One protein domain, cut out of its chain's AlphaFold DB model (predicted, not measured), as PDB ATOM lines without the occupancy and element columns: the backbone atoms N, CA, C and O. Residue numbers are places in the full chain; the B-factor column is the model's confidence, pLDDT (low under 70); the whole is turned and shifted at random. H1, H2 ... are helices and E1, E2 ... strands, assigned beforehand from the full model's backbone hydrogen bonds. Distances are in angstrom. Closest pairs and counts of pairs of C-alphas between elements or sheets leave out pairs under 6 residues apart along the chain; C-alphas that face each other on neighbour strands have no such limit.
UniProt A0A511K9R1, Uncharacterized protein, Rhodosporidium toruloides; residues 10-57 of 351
ATOM      1  N   THR A  10     124.892 177.888  25.045       67.69
ATOM      2  CA  THR A  10     126.052 178.778  24.881       67.69
ATOM      3  C   THR A  10     125.587 180.225  24.714       67.69
ATOM      4  O   THR A  10     124.546 180.474  24.117       67.69
ATOM      5  N   TRP A  11     126.319 181.188  25.274       68.00
ATOM      6  CA  TRP A  11     125.971 182.613  25.238       68.00
ATOM      7  C   TRP A  11     127.173 183.432  24.771       68.00
ATOM      8  O   TRP A  11     128.276 183.215  25.264       68.00
ATOM      9  N   ASP A  12     126.946 184.340  23.823       61.09
ATOM     10  CA  ASP A  12     127.981 185.148  23.155       61.09
ATOM     11  C   ASP A  12     127.791 186.654  23.419       61.09
ATOM     12  O   ASP A  12     127.863 187.482  22.518       61.09
ATOM     13  N   GLY A  13     127.405 187.025  24.644       63.66
ATOM     14  CA  GLY A  13     127.151 188.424  25.024       63.66
ATOM     15  C   GLY A  13     125.804 188.977  24.542       63.66
ATOM     16  O   GLY A  13     125.078 189.599  25.311       63.66
ATOM     17  N   GLU A  14     125.412 188.681  23.302       60.94
ATOM     18  CA  GLU A  14     124.170 189.190  22.699       60.94
ATOM     19  C   GLU A  14     123.155 188.089  22.357       60.94
ATOM     20  O   GLU A  14     121.959 188.355  22.247       60.94
ATOM     21  N   ARG A  15     123.596 186.836  22.179       69.50
ATOM     22  CA  ARG A  15     122.735 185.728  21.723       69.50
ATOM     23  C   ARG A  15     122.962 184.470  22.546       69.50
ATOM     24  O   ARG A  15     124.101 184.117  22.841       69.50
ATOM     25  N   VAL A  16     121.869 183.790  22.898       72.06
ATOM     26  CA  VAL A  16     121.880 182.483  23.568       72.06
ATOM     27  C   VAL A  16     121.548 181.402  22.541       72.06
ATOM     28  O   VAL A  16     120.469 181.412  21.951       72.06
ATOM     29  N   TRP A  17     122.456 180.454  22.341       66.94
ATOM     30  CA  TRP A  17     122.266 179.284  21.495       66.94
ATOM     31  C   TRP A  17     121.937 178.077  22.366       66.94
ATOM     32  O   TRP A  17     122.721 177.672  23.221       66.94
ATOM     33  N   ILE A  18     120.770 177.485  22.140       70.94
ATOM     34  CA  ILE A  18     120.321 176.285  22.842       70.94
ATOM     35  C   ILE A  18     120.295 175.152  21.821       70.94
ATOM     36  O   ILE A  18     119.515 175.194  20.868       70.94
ATOM     37  N   ASN A  19     121.140 174.135  22.000       61.53
ATOM     38  CA  ASN A  19     121.101 172.961  21.133       61.53
ATOM     39  C   ASN A  19     119.948 172.039  21.561       61.53
ATOM     40  O   ASN A  19     120.095 171.239  22.488       61.53
ATOM     41  N   MET A  20     118.795 172.176  20.906       65.19
ATOM     42  CA  MET A  20     117.625 171.322  21.127       65.19
ATOM     43  C   MET A  20     117.402 170.388  19.936       65.19
ATOM     44  O   MET A  20     117.466 170.802  18.782       65.19
ATOM     45  N   SER A  21     117.109 169.115  20.206       58.12
ATOM     46  CA  SER A  21     116.761 168.141  19.170       58.12
ATOM     47  C   SER A  21     115.308 168.333  18.723       58.12
ATOM     48  O   SER A  21     114.393 167.966  19.457       58.12
ATOM     49  N   GLY A  22     115.093 168.881  17.528       66.12
ATOM     50  CA  GLY A  22     113.763 169.026  16.921       66.12
ATOM     51  C   GLY A  22     113.561 170.366  16.212       66.12
ATOM     52  O   GLY A  22     114.405 171.252  16.289       66.12
ATOM     53  N   THR A  23     112.435 170.508  15.508       64.75
ATOM     54  CA  THR A  23     111.965 171.793  14.961       64.75
ATOM     55  C   THR A  23     110.753 172.251  15.771       64.75
ATOM     56  O   THR A  23     109.803 171.490  15.952       64.75
ATOM     57  N   PHE A  24     110.794 173.479  16.292       67.00
ATOM     58  CA  PHE A  24     109.775 174.018  17.197       67.00
ATOM     59  C   PHE A  24     109.053 175.160  16.494       67.00
ATOM     60  O   PHE A  24     109.542 176.284  16.433       67.00
ATOM     61  N   SER A  25     107.913 174.830  15.899       69.44
ATOM     62  CA  SER A  25     106.980 175.790  15.313       69.44
ATOM     63  C   SER A  25     105.641 175.646  16.023       69.44
ATOM     64  O   SER A  25     105.256 174.534  16.403       69.44
ATOM     65  N   LYS A  26     104.934 176.761  16.233       70.62
ATOM     66  CA  LYS A  26     103.597 176.726  16.828       70.62
ATOM     67  C   LYS A  26     102.688 175.860  15.954       70.62
ATOM     68  O   LYS A  26     102.504 176.145  14.768       70.62
ATOM     69  N   ARG A  27     102.125 174.789  16.522       69.12
ATOM     70  CA  ARG A  27     101.159 173.950  15.803       69.12
ATOM     71  C   ARG A  27      99.847 174.715  15.668       69.12
ATOM     72  O   ARG A  27      99.195 175.016  16.665       69.12
ATOM     73  N   ARG A  28      99.493 175.032  14.424       69.69
ATOM     74  CA  ARG A  28      98.219 175.655  14.064       69.69
ATOM     75  C   ARG A  28      97.138 174.579  13.990       69.69
ATOM     76  O   ARG A  28      97.347 173.571  13.314       69.69
ATOM     77  N   LEU A  29      96.024 174.785  14.687       66.00
ATOM     78  CA  LEU A  29      94.850 173.920  14.578       66.00
ATOM     79  C   LEU A  29      94.057 174.250  13.308       66.00
ATOM     80  O   LEU A  29      94.216 175.323  12.725       66.00
ATOM     81  N   GLU A  30      93.202 173.319  12.880       62.53
ATOM     82  CA  GLU A  30      92.380 173.453  11.666       62.53
ATOM     83  C   GLU A  30      91.441 174.675  11.702       62.53
ATOM     84  O   GLU A  30      91.147 175.239  10.651       62.53
ATOM     85  N   ASP A  31      91.094 175.171  12.894       61.19
ATOM     86  CA  ASP A  31      90.267 176.372  13.096       61.19
ATOM     87  C   ASP A  31      91.061 177.692  13.038       61.19
ATOM     88  O   ASP A  31      90.531 178.779  13.258       61.19
ATOM     89  N   GLY A  32      92.356 177.627  12.724       63.06
ATOM     90  CA  GLY A  32      93.210 178.795  12.532       63.06
ATOM     91  C   GLY A  32      93.813 179.378  13.811       63.06
ATOM     92  O   GLY A  32      94.731 180.194  13.681       63.06
ATOM     93  N   GLU A  33      93.378 178.928  14.991       61.62
ATOM     94  CA  GLU A  33      93.958 179.275  16.294       61.62
ATOM     95  C   GLU A  33      95.180 178.402  16.637       61.62
ATOM     96  O   GLU A  33      95.313 177.250  16.205       61.62
ATOM     97  N   TYR A  34      96.127 178.977  17.379       66.56
ATOM     98  CA  TYR A  34      97.348 178.291  17.800       66.56
ATOM     99  C   TYR A  34      97.127 177.579  19.135       66.56
ATOM    100  O   TYR A  34      96.540 178.154  20.049       66.56
ATOM    101  N   LEU A  35      97.628 176.345  19.257       65.75
ATOM    102  CA  LEU A  35      97.611 175.625  20.532       65.75
ATOM    103  C   LEU A  35      98.369 176.422  21.609       65.75
ATOM    104  O   LEU A  35      99.485 176.869  21.321       65.75
ATOM    105  N   PRO A  36      97.818 176.563  22.830       67.44
ATOM    106  CA  PRO A  36      98.528 177.178  23.945       67.44
ATOM    107  C   PRO A  36      99.881 176.500  24.191       67.44
ATOM    108  O   PRO A  36      99.984 175.268  24.183       67.44
ATOM    109  N   ASN A  37     100.924 177.301  24.434       67.75
ATOM    110  CA  ASN A  37     102.299 176.818  24.633       67.75
ATOM    111  C   ASN A  37     102.415 175.814  25.804       67.75
ATOM    112  O   ASN A  37     103.347 175.012  25.842       67.75
ATOM    113  N   ASP A  38     101.456 175.819  26.735       64.88
ATOM    114  CA  ASP A  38     101.401 174.947  27.916       64.88
ATOM    115  C   ASP A  38     101.174 173.462  27.596       64.88
ATOM    116  O   ASP A  38     101.475 172.604  28.424       64.88
ATOM    117  N   GLU A  39     100.643 173.157  26.410       63.69
ATOM    118  CA  GLU A  39     100.251 171.798  26.016       63.69
ATOM    119  C   GLU A  39     101.249 171.142  25.044       63.69
ATOM    120  O   GLU A  39     101.068 169.995  24.622       63.69
ATOM    121  N   VAL A  40     102.326 171.850  24.676       60.78
ATOM    122  CA  VAL A  40     103.284 171.402  23.657       60.78
ATOM    123  C   VAL A  40     104.634 171.029  24.280       60.78
ATOM    124  O   VAL A  40     105.566 171.823  24.331       60.78
ATOM    125  N   GLY A  41     104.766 169.747  24.639       64.56
ATOM    126  CA  GLY A  41     106.057 169.082  24.857       64.56
ATOM    127  C   GLY A  41     106.689 169.260  26.241       64.56
ATOM    128  O   GLY A  41     106.031 169.623  27.210       64.56
ATOM    129  N   ASP A  42     107.980 168.923  26.325       71.81
ATOM    130  CA  ASP A  42     108.774 169.000  27.556       71.81
ATOM    131  C   ASP A  42     109.022 170.462  27.974       71.81
ATOM    132  O   ASP A  42     109.048 171.364  27.137       71.81
ATOM    133  N   GLU A  43     109.293 170.706  29.261       77.44
ATOM    134  CA  GLU A  43     109.490 172.049  29.851       77.44
ATOM    135  C   GLU A  43     110.492 172.932  29.074       77.44
ATOM    136  O   GLU A  43     110.322 174.146  28.980       77.44
ATOM    137  N   GLY A  44     111.517 172.326  28.461       73.81
ATOM    138  CA  GLY A  44     112.489 173.034  27.620       73.81
ATOM    139  C   GLY A  44     111.908 173.584  26.314       73.81
ATOM    140  O   GLY A  44     112.299 174.661  25.874       73.81
ATOM    141  N   VAL A  45     110.946 172.881  25.718       76.06
ATOM    142  CA  VAL A  45     110.250 173.313  24.497       76.06
ATOM    143  C   VAL A  45     109.336 174.492  24.798       76.06
ATOM    144  O   VAL A  45     109.331 175.469  24.046       76.06
ATOM    145  N   LYS A  46     108.640 174.433  25.937       80.38
ATOM    146  CA  LYS A  46     107.810 175.529  26.436       80.38
ATOM    147  C   LYS A  46     108.623 176.812  26.617       80.38
ATOM    148  O   LYS A  46     108.242 177.849  26.088       80.38
ATOM    149  N   MET A  47     109.792 176.723  27.257       76.12
ATOM    150  CA  MET A  47     110.672 177.885  27.441       76.12
ATOM    151  C   MET A  47     111.110 178.523  26.116       76.12
ATOM    152  O   MET A  47     111.245 179.739  26.046       76.12
ATOM    153  N   VAL A  48     111.327 177.731  25.061       79.25
ATOM    154  CA  VAL A  48     111.714 178.270  23.749       79.25
ATOM    155  C   VAL A  48     110.539 178.914  23.018       79.25
ATOM    156  O   VAL A  48     110.739 179.939  22.375       79.25
ATOM    157  N   LEU A  49     109.329 178.362  23.133       81.06
ATOM    158  CA  LEU A  49     108.116 178.972  22.577       81.06
ATOM    159  C   LEU A  49     107.771 180.291  23.282       81.06
ATOM    160  O   LEU A  49     107.504 181.281  22.610       81.06
ATOM    161  N   ASP A  50     107.867 180.335  24.611       82.62
ATOM    162  CA  ASP A  50     107.600 181.553  25.387       82.62
ATOM    163  C   ASP A  50     108.653 182.645  25.119       82.62
ATOM    164  O   ASP A  50     108.337 183.833  25.111       82.62
ATOM    165  N   LEU A  51     109.902 182.257  24.830       81.25
ATOM    166  CA  LEU A  51     110.968 183.196  24.467       81.25
ATOM    167  C   LEU A  51     110.833 183.731  23.029       81.25
ATOM    168  O   LEU A  51     111.358 184.803  22.739       81.25
ATOM    169  N   GLN A  52     110.134 183.018  22.133       80.19
ATOM    170  CA  GLN A  52     109.816 183.519  20.787       80.19
ATOM    171  C   GLN A  52     108.775 184.648  20.813       80.19
ATOM    172  O   GLN A  52     108.794 185.493  19.924       80.19
ATOM    173  N   ASP A  53     107.902 184.665  21.823       80.88
ATOM    174  CA  ASP A  53     106.827 185.654  21.979       80.88
ATOM    175  C   ASP A  53     107.191 186.804  22.936       80.88
ATOM    176  O   ASP A  53     106.364 187.668  23.220       80.88
ATOM    177  N   ALA A  54     108.411 186.820  23.477       82.69
ATOM    178  CA  ALA A  54     108.836 187.853  24.408       82.69
ATOM    179  C   ALA A  54     109.112 189.179  23.672       82.69
ATOM    180  O   ALA A  54     110.134 189.332  23.006       82.69
ATOM    181  N   ASP A  55     108.236 190.168  23.867       82.69
ATOM    182  CA  ASP A  55     108.377 191.517  23.290       82.69
ATOM    183  C   ASP A  55     109.530 192.334  23.904       82.69
ATOM    184  O   ASP A  55     109.937 193.361  23.364       82.69
ATOM    185  N   THR A  56     110.063 191.896  25.051       83.69
ATOM    186  CA  THR A  56     111.148 192.577  25.767       83.69
ATOM    187  C   THR A  56     112.382 191.695  25.851       83.69
ATOM    188  O   THR A  56     112.307 190.547  26.293       83.69
ATOM    189  N   THR A  57     113.541 192.246  25.501       83.38
ATOM    190  CA  THR A  57     114.810 191.518  25.607       83.38
ATOM    191  C   THR A  57     115.259 191.378  27.067       83.38
ATOM    192  O   THR A  57     114.944 192.207  27.926       83.38
TER     193      THR A  57
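This is residues 10 to 57 of the 351 residues of an uncharacterized protein of Rhodosporidium toruloides (UniProt A0A511K9R1). There is little regular structure here: one short helix, H1, sits near the middle of a loose, elongated loop of chain that sweeps past it. Residues 11 to 17 stick out at one end and residues 28 to 33 at the other. The printed part has 48 residues, with strand E1 then helix H1; the class is mixed, and named elements hold 13 of the 48. The whole is loose, with a radius of gyration of the C-alphas of 12.6 A and spans of 41 by 25 by 15 A.

Start at H1, residues 43 to 52, where every O i to N i+4 pair is within hydrogen-bond range. E1, residues 16 to 18, is apart from H1, with no C-alpha within 8 A. E1 pairs with no named strand, but look at residues 10 to 11, which pair antiparallel with residues 16 to 17 of E1.

Find C-alpha 43 at (109.490, 172.049, 29.851); from there H1 runs 14.6 A to C-alpha 52 at (109.816, 183.519, 20.787). E1 begins at C-alpha 16, (121.880, 182.483, 23.568), and spans 6.4 A.

The farthest C-alphas, of Gly 13 and Asp 31, are 40.6 A apart. The printed part has no cut, and 24 residues make the long link from E1 to H1. Mean pLDDT of the printed part is 70.2; 29 residues are under 70, among them 27 to 41.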